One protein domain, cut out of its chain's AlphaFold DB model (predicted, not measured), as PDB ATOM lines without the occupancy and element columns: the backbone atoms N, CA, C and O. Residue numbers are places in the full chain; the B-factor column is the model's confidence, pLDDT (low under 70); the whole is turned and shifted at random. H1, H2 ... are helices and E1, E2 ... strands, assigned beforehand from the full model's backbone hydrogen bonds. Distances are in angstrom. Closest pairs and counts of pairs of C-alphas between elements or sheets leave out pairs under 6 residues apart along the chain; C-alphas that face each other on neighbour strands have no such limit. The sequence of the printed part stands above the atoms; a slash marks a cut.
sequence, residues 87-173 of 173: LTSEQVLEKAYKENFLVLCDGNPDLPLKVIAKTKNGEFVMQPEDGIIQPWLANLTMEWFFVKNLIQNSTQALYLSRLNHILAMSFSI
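Overview. This is residues 87 to 173 of the 173 residues of an uncharacterized protein of Haemophilus influenzae (strain PittGG) (UniProt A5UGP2). A compact head, a strongly twisted four-stranded sheet with H1 packed on one face, has a long helix, H2, sticking out of it within residues 150 to 173. The printed part has 87 residues, with named elements in the order H1 E1 E2 E3 E4 H2; the sheet, E3 E2 E1 E4, is antiparallel and the class mixed. The whole is extended, radius of gyration of the C-alphas 19.0 A, spanning 70 by 28 by 23 A.

Along the chain. H1, residues 89 to 99, 15.1 A, begins at C-alpha 89 (-23.692, 30.515, 42.591). E1 is 102 to 105, 10.5 A; E2, 108 to 118, 21.1 A, bends by 91 degrees at 111; E3 is 124 to 128, 13.5 A; E4 is 144 to 146, 7.1 A. H2, 151 to 170, 29.3 A, ends at C-alpha 170 (-16.037, 63.677, 74.520).

Arrangement. H1 is on the sheet, in two layers, helix on one face; its closest C-alphas to E2 are Tyr 97 and Val 115, 5.0 A. Hairpins E1 and E2 (N 103 to O 113, 2.9 A) and E2 and E3 (N 116 to O 125, 2.9 A) form a meander, successive antiparallel neighbours; with E4 beside E1 (N 104 to O 145, 2.8 A) they make a Greek key, first strand neighbouring fourth. These N and O pairs are within hydrogen-bond range, as is every O i to N i+4 pair in H1 and 15 of 16 in H2. H2 is not on the sheet and is apart from H1.

Size, cuts and confidence. The C-alphas farthest apart, Lys 120 and Ile 173, are 70.2 A apart. The printed part has no cut; the link E3 to E4 is long, 15 residues. The model's pLDDT is under 70 at residue 131 and residues 148 to 173.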
ATOM      1  N   LEU A  87     -24.655  30.900  49.810       82.44
ATOM      2  CA  LEU A  87     -25.339  30.244  48.705       82.44
ATOM      3  C   LEU A  87     -24.303  29.914  47.633       82.44
ATOM      4  O   LEU A  87     -23.418  30.726  47.348       82.44
ATOM      5  N   THR A  88     -24.423  28.739  47.026       89.94
ATOM      6  CA  THR A  88     -23.665  28.462  45.806       89.94
ATOM      7  C   THR A  88     -24.134  29.408  44.708       89.94
ATOM      8  O   THR A  88     -25.267  29.898  44.733       89.94
ATOM      9  N   SER A  89     -23.293  29.659  43.708       91.94
ATOM     10  CA  SER A  89     -23.692  30.515  42.591       91.94
ATOM     11  C   SER A  89     -24.945  30.003  41.883       91.94
ATOM     12  O   SER A  89     -25.834  30.788  41.582       91.94
ATOM     13  N   GLU A  90     -25.094  28.687  41.738       94.19
ATOM     14  CA  GLU A  90     -26.326  28.085  41.224       94.19
ATOM     15  C   GLU A  90     -27.556  28.457  42.072       94.19
ATOM     16  O   GLU A  90     -28.580  28.865  41.526       94.19
ATOM     17  N   GLN A  91     -27.464  28.384  43.404       92.81
ATOM     18  CA  GLN A  91     -28.561  28.772  44.298       92.81
ATOM     19  C   GLN A  91     -28.868  30.275  44.238       92.81
ATOM     20  O   GLN A  91     -30.038  30.659  44.307       92.81
ATOM     21  N   VAL A  92     -27.842  31.126  44.107       92.31
ATOM     22  CA  VAL A  92     -28.010  32.574  43.906       92.31
ATOM     23  C   VAL A  92     -28.792  32.836  42.622       92.31
ATOM     24  O   VAL A  92     -29.793  33.551  42.661       92.31
ATOM     25  N   LEU A  93     -28.385  32.222  41.506       95.25
ATOM     26  CA  LEU A  93     -29.038  32.398  40.208       95.25
ATOM     27  C   LEU A  93     -30.460  31.829  40.185       95.25
ATOM     28  O   LEU A  93     -31.370  32.471  39.667       95.25
ATOM     29  N   GLU A  94     -30.681  30.670  40.804       95.44
ATOM     30  CA  GLU A  94     -32.005  30.056  40.930       95.44
ATOM     31  C   GLU A  94     -32.974  30.956  41.704       95.44
ATOM     32  O   GLU A  94     -34.130  31.137  41.313       95.44
ATOM     33  N   LYS A  95     -32.503  31.537  42.811       92.06
ATOM     34  CA  LYS A  95     -33.289  32.474  43.611       92.06
ATOM     35  C   LYS A  95     -33.517  33.784  42.859       92.06
ATOM     36  O   LYS A  95     -34.642  34.272  42.843       92.06
ATOM     37  N   ALA A  96     -32.493  34.313  42.187       93.31
ATOM     38  CA  ALA A  96     -32.609  35.509  41.359       93.31
ATOM     39  C   ALA A  96     -33.636  35.340  40.234       93.31
ATOM     40  O   ALA A  96     -34.424  36.248  40.001       93.31
ATOM     41  N   TYR A  97     -33.686  34.167  39.600       95.12
ATOM     42  CA  TYR A  97     -34.682  33.853  38.577       95.12
ATOM     43  C   TYR A  97     -36.113  33.843  39.133       95.12
ATOM     44  O   TYR A  97     -37.018  34.415  38.531       95.12
ATOM     45  N   LYS A  98     -36.326  33.220  40.299       92.88
ATOM     46  CA  LYS A  98     -37.659  33.104  40.921       92.88
ATOM     47  C   LYS A  98     -38.172  34.416  41.503       92.88
ATOM     48  O   LYS A  98     -39.364  34.692  41.425       92.88
ATOM     49  N   GLU A  99     -37.283  35.189  42.116       90.06
ATOM     50  CA  GLU A  99     -37.619  36.403  42.871       90.06
ATOM     51  C   GLU A  99     -37.285  37.690  42.096       90.06
ATOM     52  O   GLU A  99     -37.497  38.789  42.604       90.06
ATOM     53  N   ASN A 100     -36.811  37.564  40.850       88.50
ATOM     54  CA  ASN A 100     -36.438  38.662  39.954       88.50
ATOM     55  C   ASN A 100     -35.396  39.625  40.565       88.50
ATOM     56  O   ASN A 100     -35.493  40.846  40.424       88.50
ATOM     57  N   PHE A 101     -34.397  39.076  41.263       90.69
ATOM     58  CA  PHE A 101     -33.280  39.862  41.791       90.69
ATOM     59  C   PHE A 101     -32.206  40.119  40.736       90.69
ATOM     60  O   PHE A 101     -31.965  39.295  39.854       90.69
ATOM     61  N   LEU A 102     -31.504  41.243  40.894       91.81
ATOM     62  CA  LEU A 102     -30.281  41.521  40.153       91.81
ATOM     63  C   LEU A 102     -29.091  40.797  40.781       91.81
ATOM     64  O   LEU A 102     -28.951  40.729  42.008       91.81
ATOM     65  N   VAL A 103     -28.206  40.307  39.924       92.38
ATOM     66  CA  VAL A 103     -26.966  39.634  40.306       92.38
ATOM     67  C   VAL A 103     -25.764  40.280  39.632       92.38
ATOM     68  O   VAL A 103     -25.891  40.959  38.616       92.38
ATOM     69  N   LEU A 104     -24.598  40.057  40.221       92.62
ATOM     70  CA  LEU A 104     -23.291  40.464  39.730       92.62
ATOM     71  C   LEU A 104     -22.410  39.229  39.567       92.62
ATOM     72  O   LEU A 104     -22.551  38.250  40.307       92.62
ATOM     73  N   CYS A 105     -21.506  39.313  38.598       89.94
ATOM     74  CA  CYS A 105     -20.450  38.340  38.356       89.94
ATOM     75  C   CYS A 105     -19.143  38.887  38.931       89.94
ATOM     76  O   CYS A 105     -18.834  40.062  38.728       89.94
ATOM     77  N   ASP A 106     -18.345  38.062  39.600       83.12
ATOM     78  CA  ASP A 106     -17.025  38.462  40.106       83.12
ATOM     79  C   ASP A 106     -16.063  38.920  38.995       83.12
ATOM     80  O   ASP A 106     -15.284  39.849  39.194       83.12
ATOM     81  N   GLY A 107     -16.168  38.332  37.802       82.56
ATOM     82  CA  GLY A 107     -15.412  38.728  36.617       82.56
ATOM     83  C   GLY A 107     -15.857  40.053  35.988       82.56
ATOM     84  O   GLY A 107     -15.151  40.575  35.126       82.56
ATOM     85  N   ASN A 108     -17.015  40.600  36.383       83.12
ATOM     86  CA  ASN A 108     -17.487  41.922  35.964       83.12
ATOM     87  C   ASN A 108     -18.473  42.510  37.001       83.12
ATOM     88  O   ASN A 108     -19.692  42.473  36.792       83.12
ATOM     89  N   PRO A 109     -17.964  43.029  38.133       78.81
ATOM     90  CA  PRO A 109     -18.790  43.449  39.266       78.81
ATOM     91  C   PRO A 109     -19.553  44.761  39.029       78.81
ATOM     92  O   PRO A 109     -20.395  45.118  39.850       78.81
ATOM     93  N   ASP A 110     -19.291  45.465  37.925       84.38
ATOM     94  CA  ASP A 110     -19.932  46.743  37.589       84.38
ATOM     95  C   ASP A 110     -21.157  46.583  36.675       84.38
ATOM     96  O   ASP A 110     -21.807  47.571  36.331       84.38
ATOM     97  N   LEU A 111     -21.496  45.348  36.281       87.75
ATOM     98  CA  LEU A 111     -22.614  45.057  35.384       87.75
ATOM     99  C   LEU A 111     -23.705  44.234  36.089       87.75
ATOM    100  O   LEU A 111     -23.614  43.006  36.127       87.75
ATOM    101  N   PRO A 112     -24.761  44.880  36.620       91.19
ATOM    102  CA  PRO A 112     -25.951  44.201  37.121       91.19
ATOM    103  C   PRO A 112     -26.688  43.443  36.018       91.19
ATOM    104  O   PRO A 112     -26.959  43.981  34.943       91.19
ATOM    105  N   LEU A 113     -27.062  42.200  36.309       92.69
ATOM    106  CA  LEU A 113     -27.723  41.305  35.366       92.69
ATOM    107  C   LEU A 113     -29.012  40.741  35.959       92.69
ATOM    108  O   LEU A 113     -29.081  40.416  37.146       92.69
ATOM    109  N   LYS A 114     -30.025  40.579  35.108       94.06
ATOM    110  CA  LYS A 114     -31.221  39.781  35.384       94.06
ATOM    111  C   LYS A 114     -31.025  38.369  34.877       94.06
ATOM    112  O   LYS A 114     -30.483  38.165  33.792       94.06
ATOM    113  N   VAL A 115     -31.547  37.403  35.625       95.50
ATOM    114  CA  VAL A 115     -31.743  36.043  35.122       95.50
ATOM    115  C   VAL A 115     -33.107  35.993  34.440       95.50
ATOM    116  O   VAL A 115     -34.132  36.062  35.108       95.50
ATOM    117  N   ILE A 116     -33.123  35.919  33.110       94.62
ATOM    118  CA  ILE A 116     -34.350  36.070  32.310       94.62
ATOM    119  C   ILE A 116     -34.983  34.732  31.919       94.62
ATOM    120  O   ILE A 116     -36.180  34.664  31.645       94.62
ATOM    121  N   ALA A 117     -34.197  33.654  31.892       94.69
ATOM    122  CA  ALA A 117     -34.688  32.320  31.574       94.69
ATOM    123  C   ALA A 117     -33.795  31.230  32.174       94.69
ATOM    124  O   ALA A 117     -32.639  31.469  32.527       94.69
ATOM    125  N   LYS A 118     -34.336  30.011  32.219       96.06
ATOM    126  CA  LYS A 118     -33.601  28.782  32.517       96.06
ATOM    127  C   LYS A 118     -33.825  27.783  31.385       96.06
ATOM    128  O   LYS A 118     -34.967  27.554  30.979       96.06
ATOM    129  N   THR A 119     -32.756  27.215  30.836       94.31
ATOM    130  CA  THR A 119     -32.851  26.211  29.769       94.31
ATOM    131  C   THR A 119     -33.392  24.893  30.329       94.31
ATOM    132  O   THR A 119     -33.364  24.648  31.536       94.31
ATOM    133  N   LYS A 120     -33.851  23.990  29.453       92.31
ATOM    134  CA  LYS A 120     -34.276  22.635  29.862       92.31
ATOM    135  C   LYS A 120     -33.156  21.840  30.544       92.31
ATOM    136  O   LYS A 120     -33.450  20.955  31.338       92.31
ATOM    137  N   ASN A 121     -31.900  22.179  30.251       91.38
ATOM    138  CA  ASN A 121     -30.717  21.554  30.842       91.38
ATOM    139  C   ASN A 121     -30.318  22.197  32.180       91.38
ATOM    140  O   ASN A 121     -29.376  21.743  32.818       91.38
ATOM    141  N   GLY A 122     -31.033  23.238  32.612       90.69
ATOM    142  CA  GLY A 122     -30.823  23.906  33.889       90.69
ATOM    143  C   GLY A 122     -29.868  25.097  33.857       90.69
ATOM    144  O   GLY A 122     -29.596  25.664  34.910       90.69
ATOM    145  N   GLU A 123     -29.396  25.512  32.683       95.44
ATOM    146  CA  GLU A 123     -28.503  26.665  32.540       95.44
ATOM    147  C   GLU A 123     -29.289  27.978  32.609       95.44
ATOM    148  O   GLU A 123     -30.427  28.058  32.145       95.44
ATOM    149  N   PHE A 124     -28.679  29.024  33.157       96.94
ATOM    150  CA  PHE A 124     -29.324  30.325  33.335       96.94
ATOM    151  C   PHE A 124     -28.982  31.266  32.181       96.94
ATOM    152  O   PHE A 124     -27.819  31.395  31.814       96.94
ATOM    153  N   VAL A 125     -29.986  31.945  31.627       95.62
ATOM    154  CA  VAL A 125     -29.818  32.985  30.603       95.62
ATOM    155  C   VAL A 125     -29.880  34.347  31.279       95.62
ATOM    156  O   VAL A 125     -30.802  34.613  32.056       95.62
ATOM    157  N   MET A 126     -28.916  35.210  30.976       93.31
ATOM    158  CA  MET A 126     -28.719  36.488  31.648       93.31
ATOM    159  C   MET A 126     -28.708  37.650  30.671       93.31
ATOM    160  O   MET A 126     -28.283  37.499  29.526       93.31
ATOM    161  N   GLN A 127     -29.149  38.813  31.147       92.94
ATOM    162  CA  GLN A 127     -29.134  40.051  30.375       92.94
ATOM    163  C   GLN A 127     -29.082  41.282  31.300       92.94
ATOM    164  O   GLN A 127     -29.675  41.239  32.383       92.94
ATOM    165  N   PRO A 128     -28.419  42.386  30.905       89.12
ATOM    166  CA  PRO A 128     -28.545  43.671  31.593       89.12
ATOM    167  C   PRO A 128     -29.969  44.229  31.507       89.12
ATOM    168  O   PRO A 128     -30.736  43.875  30.613       89.12
ATOM    169  N   GLU A 129     -30.329  45.142  32.415       79.31
ATOM    170  CA  GLU A 129     -31.670  45.746  32.410       79.31
ATOM    171  C   GLU A 129     -31.970  46.593  31.171       79.31
ATOM    172  O   GLU A 129     -33.126  46.670  30.763       79.31
ATOM    173  N   ASP A 130     -30.954  47.226  30.586       77.94
ATOM    174  CA  ASP A 130     -31.122  48.129  29.445       77.94
ATOM    175  C   ASP A 130     -31.481  47.402  28.136       77.94
ATOM    176  O   ASP A 130     -31.896  48.044  27.171       77.94
ATOM    177  N   GLY A 131     -31.350  46.071  28.099       69.44
ATOM    178  CA  GLY A 131     -31.661  45.234  26.942       69.44
ATOM    179  C   GLY A 131     -30.766  45.477  25.721       69.44
ATOM    180  O   GLY A 131     -31.028  44.903  24.663       69.44
ATOM    181  N   ILE A 132     -29.724  46.307  25.842       76.38
ATOM    182  CA  ILE A 132     -28.847  46.695  24.725       76.38
ATOM    183  C   ILE A 132     -27.906  45.541  24.371       76.38
ATOM    184  O   ILE A 132     -27.571  45.326  23.204       76.38
ATOM    185  N   ILE A 133     -27.496  44.771  25.377       79.81
ATOM    186  CA  ILE A 133     -26.616  43.618  25.201       79.81
ATOM    187  C   ILE A 133     -27.463  42.363  24.955       79.81
ATOM    188  O   ILE A 133     -28.447  42.108  25.656       79.81
ATOM    189  N   GLN A 134     -27.076  41.579  23.944       85.56
ATOM    190  CA  GLN A 134     -27.681  40.278  23.643       85.56
ATOM    191  C   GLN A 134     -27.579  39.349  24.857       85.56
ATOM    192  O   GLN A 134     -26.531  39.376  25.491       85.56
ATOM    193  N   PRO A 135     -28.586  38.515  25.177       92.50
ATOM    194  CA  PRO A 135     -28.502  37.588  26.302       92.50
ATOM    195  C   PRO A 135     -27.418  36.517  26.126       92.50
ATOM    196  O   PRO A 135     -27.145  36.073  25.009       92.50
ATOM    197  N   TRP A 136     -26.852  36.035  27.233       93.44
ATOM    198  CA  TRP A 136     -25.869  34.941  27.243       93.44
ATOM    199  C   TRP A 136     -26.109  33.953  28.387       93.44
ATOM    200  O   TRP A 136     -26.895  34.214  29.298       93.44
ATOM    201  N   LEU A 137     -25.440  32.797  28.334       95.19
ATOM    202  CA  LEU A 137     -25.495  31.790  29.396       95.19
ATOM    203  C   LEU A 137     -24.579  32.166  30.563       95.19
ATOM    204  O   LEU A 137     -23.423  32.541  30.363       95.19
ATOM    205  N   ALA A 138     -25.084  32.026  31.786       93.75
ATOM    206  CA  ALA A 138     -24.304  32.199  33.000       93.75
ATOM    207  C   ALA A 138     -23.166  31.173  33.055       93.75
ATOM    208  O   ALA A 138     -23.389  29.973  32.885       93.75
ATOM    209  N   ASN A 139     -21.954  31.632  33.360       92.38
ATOM    210  CA  ASN A 139     -20.838  30.739  33.632       92.38
ATOM    211  C   ASN A 139     -20.819  30.365  35.122       92.38
ATOM    212  O   ASN A 139     -20.468  31.193  35.959       92.38
ATOM    213  N   LEU A 140     -21.167  29.120  35.453       90.81
ATOM    214  CA  LEU A 140     -21.173  28.622  36.836       90.81
ATOM    215  C   LEU A 140     -19.770  28.360  37.415       90.81
ATOM    216  O   LEU A 140     -19.668  28.038  38.596       90.81
ATOM    217  N   THR A 141     -18.694  28.502  36.628       89.62
ATOM    218  CA  THR A 141     -17.325  28.516  37.175       89.62
ATOM    219  C   THR A 141     -16.959  29.858  37.812       89.62
ATOM    220  O   THR A 141     -15.939  29.927  38.489       89.62
ATOM    221  N   MET A 142     -17.738  30.914  37.551       90.31
ATOM    222  CA  MET A 142     -17.591  32.238  38.165       90.31
ATOM    223  C   MET A 142     -18.412  32.328  39.453       90.31
ATOM    224  O   MET A 142     -19.425  31.633  39.584       90.31
ATOM    225  N   GLU A 143     -18.025  33.211  40.379       90.62
ATOM    226  CA  GLU A 143     -18.860  33.500  41.541       90.62
ATOM    227  C   GLU A 143     -19.950  34.530  41.214       90.62
ATOM    228  O   GLU A 143     -19.703  35.623  40.702       90.62
ATOM    229  N   TRP A 144     -21.179  34.179  41.586       91.62
ATOM    230  CA  TRP A 144     -22.362  35.022  41.447       91.62
ATOM    231  C   TRP A 144     -22.894  35.459  42.806       91.62
ATOM    232  O   TRP A 144     -23.022  34.651  43.728       91.62
ATOM    233  N   PHE A 145     -23.257  36.733  42.912       89.25
ATOM    234  CA  PHE A 145     -23.778  37.338  44.134       89.25
ATOM    235  C   PHE A 145     -24.940  38.273  43.819       89.25
ATOM    236  O   PHE A 145     -25.008  38.863  42.743       89.25
ATOM    237  N   PHE A 146     -25.874  38.421  44.757       90.00
ATOM    238  CA  PHE A 146     -26.911  39.440  44.627       90.00
ATOM    239  C   PHE A 146     -26.274  40.825  44.618       90.00
ATOM    240  O   PHE A 146     -25.340  41.088  45.384       90.00
ATOM    241  N   VAL A 147     -26.820  41.730  43.804       87.38
ATOM    242  CA  VAL A 147     -26.535  43.157  43.958       87.38
ATOM    243  C   VAL A 147     -26.937  43.530  45.384       87.38
ATOM    244  O   VAL A 147     -28.118  43.516  45.736       87.38
ATOM    245  N   LYS A 148     -25.956  43.834  46.241       67.81
ATOM    246  CA  LYS A 148     -26.252  44.413  47.551       67.81
ATOM    247  C   LYS A 148     -26.922  45.752  47.277       67.81
ATOM    248  O   LYS A 148     -26.312  46.608  46.641       67.81
ATOM    249  N   ASN A 149     -28.144  45.952  47.767       47.66
ATOM    250  CA  ASN A 149     -28.707  47.295  47.860       47.66
ATOM    251  C   ASN A 149     -27.666  48.162  48.585       47.66
ATOM    252  O   ASN A 149     -27.462  48.011  49.791       47.66
ATOM    253  N   LEU A 150     -26.991  49.059  47.857       40.72
ATOM    254  CA  LEU A 150     -25.939  49.951  48.376       40.72
ATOM    255  C   LEU A 150     -26.436  50.858  49.523       40.72
ATOM    256  O   LEU A 150     -25.650  51.540  50.173       40.72
ATOM    257  N   ILE A 151     -27.735  50.816  49.816       36.22
ATOM    258  CA  ILE A 151     -28.408  51.496  50.919       36.22
ATOM    259  C   ILE A 151     -27.982  50.934  52.294       36.22
ATOM    260  O   ILE A 151     -27.978  51.670  53.281       36.22
ATOM    261  N   GLN A 152     -27.558  49.667  52.393       36.47
ATOM    262  CA  GLN A 152     -27.170  49.088  53.691       36.47
ATOM    263  C   GLN A 152     -25.751  49.484  54.134       36.47
ATOM    264  O   GLN A 152     -25.535  49.762  55.312       36.47
ATOM    265  N   ASN A 153     -24.805  49.617  53.198       36.56
ATOM    266  CA  ASN A 153     -23.413  49.948  53.529       36.56
ATOM    267  C   ASN A 153     -23.187  51.448  53.769       36.56
ATOM    268  O   ASN A 153     -22.350  51.811  54.593       36.56
ATOM    269  N   SER A 154     -23.932  52.332  53.095       36.12
ATOM    270  CA  SER A 154     -23.815  53.779  53.321       36.12
ATOM    271  C   SER A 154     -24.362  54.184  54.691       36.12
ATOM    272  O   SER A 154     -23.753  54.999  55.380       36.12
ATOM    273  N   THR A 155     -25.452  53.555  55.139       39.62
ATOM    274  CA  THR A 155     -26.060  53.849  56.443       39.62
ATOM    275  C   THR A 155     -25.177  53.363  57.598       39.62
ATOM    276  O   THR A 155     -24.986  54.101  58.560       39.62
ATOM    277  N   GLN A 156     -24.556  52.180  57.487       38.50
ATOM    278  CA  GLN A 156     -23.610  51.671  58.494       38.50
ATOM    279  C   GLN A 156     -22.294  52.469  58.533       38.50
ATOM    280  O   GLN A 156     -21.816  52.802  59.617       38.50
ATOM    281  N   ALA A 157     -21.742  52.849  57.375       37.38
ATOM    282  CA  ALA A 157     -20.527  53.666  57.304       37.38
ATOM    283  C   ALA A 157     -20.741  55.098  57.835       37.38
ATOM    284  O   ALA A 157     -19.869  55.645  58.513       37.38
ATOM    285  N   LEU A 158     -21.915  55.697  57.591       40.81
ATOM    286  CA  LEU A 158     -22.289  57.009  58.137       40.81
ATOM    287  C   LEU A 158     -22.576  56.970  59.647       40.81
ATOM    288  O   LEU A 158     -22.365  57.969  60.335       40.81
ATOM    289  N   TYR A 159     -23.041  55.836  60.180       44.53
ATOM    290  CA  TYR A 159     -23.283  55.674  61.617       44.53
ATOM    291  C   TYR A 159     -21.971  55.509  62.398       44.53
ATOM    292  O   TYR A 159     -21.775  56.159  63.425       44.53
ATOM    293  N   LEU A 160     -21.040  54.706  61.872       42.31
ATOM    294  CA  LEU A 160     -19.711  54.515  62.465       42.31
ATOM    295  C   LEU A 160     -18.872  55.803  62.429       42.31
ATOM    296  O   LEU A 160     -18.188  56.115  63.404       42.31
ATOM    297  N   SER A 161     -18.965  56.601  61.358       43.09
ATOM    298  CA  SER A 161     -18.262  57.890  61.289       43.09
ATOM    299  C   SER A 161     -18.829  58.927  62.266       43.09
ATOM    300  O   SER A 161     -18.054  59.642  62.903       43.09
ATOM    301  N   ARG A 162     -20.156  58.977  62.469       46.81
ATOM    302  CA  ARG A 162     -20.782  59.861  63.471       46.81
ATOM    303  C   ARG A 162     -20.471  59.451  64.910       46.81
ATOM    304  O   ARG A 162     -20.213  60.335  65.720       46.81
ATOM    305  N   LEU A 163     -20.454  58.156  65.234       49.47
ATOM    306  CA  LEU A 163     -20.092  57.680  66.578       49.47
ATOM    307  C   LEU A 163     -18.640  58.017  66.933       49.47
ATOM    308  O   LEU A 163     -18.391  58.539  68.018       49.47
ATOM    309  N   ASN A 164     -17.700  57.828  66.002       48.28
ATOM    310  CA  ASN A 164     -16.302  58.215  66.209       48.28
ATOM    311  C   ASN A 164     -16.134  59.733  66.380       48.28
ATOM    312  O   ASN A 164     -15.321  60.175  67.189       48.28
ATOM    313  N   HIS A 165     -16.935  60.542  65.678       44.34
ATOM    314  CA  HIS A 165     -16.898  61.998  65.818       44.34
ATOM    315  C   HIS A 165     -17.479  62.489  67.156       44.34
ATOM    316  O   HIS A 165     -17.006  63.488  67.695       44.34
ATOM    317  N   ILE A 166     -18.481  61.792  67.703       54.00
ATOM    318  CA  ILE A 166     -19.077  62.087  69.017       54.00
ATOM    319  C   ILE A 166     -18.135  61.647  70.149       54.00
ATOM    320  O   ILE A 166     -17.909  62.407  71.090       54.00
ATOM    321  N   LEU A 167     -17.514  60.468  70.035       51.50
ATOM    322  CA  LEU A 167     -16.507  59.997  70.991       51.50
ATOM    323  C   LEU A 167     -15.274  60.915  71.008       51.50
ATOM    324  O   LEU A 167     -14.824  61.294  72.083       51.50
ATOM    325  N   ALA A 168     -14.789  61.382  69.852       54.44
ATOM    326  CA  ALA A 168     -13.653  62.308  69.781       54.44
ATOM    327  C   ALA A 168     -13.930  63.688  70.419       54.44
ATOM    328  O   ALA A 168     -13.021  64.303  70.974       54.44
ATOM    329  N   MET A 169     -15.182  64.165  70.402       52.28
ATOM    330  CA  MET A 169     -15.570  65.406  71.093       52.28
ATOM    331  C   MET A 169     -15.724  65.233  72.614       52.28
ATOM    332  O   MET A 169     -15.722  66.221  73.341       52.28
ATOM    333  N   SER A 170     -15.827  63.993  73.100       49.88
ATOM    334  CA  SER A 170     -16.037  63.677  74.520       49.88
ATOM    335  C   SER A 170     -14.729  63.538  75.317       49.88
ATOM    336  O   SER A 170     -14.768  63.525  76.542       49.88
ATOM    337  N   PHE A 171     -13.576  63.460  74.640       48.25
ATOM    338  CA  PHE A 171     -12.242  63.308  75.248       48.25
ATOM    339  C   PHE A 171     -11.366  64.576  75.175       48.25
ATOM    340  O   PHE A 171     -10.167  64.506  75.421       48.25
ATOM    341  N   SER A 172     -11.944  65.734  74.834       49.38
ATOM    342  CA  SER A 172     -11.234  67.030  74.802       49.38
ATOM    343  C   SER A 172     -11.593  67.965  75.971       49.38
ATOM    344  O   SER A 172     -11.632  69.180  75.781       49.38
ATOM    345  N   ILE A 173     -11.869  67.425  77.165       45.66
ATOM    346  CA  ILE A 173     -12.025  68.210  78.408       45.66
ATOM    347  C   ILE A 173     -10.886  67.866  79.361       45.66
ATOM    348  O   ILE A 173     -10.646  66.653  79.549       45.66
TER     349      ILE A 173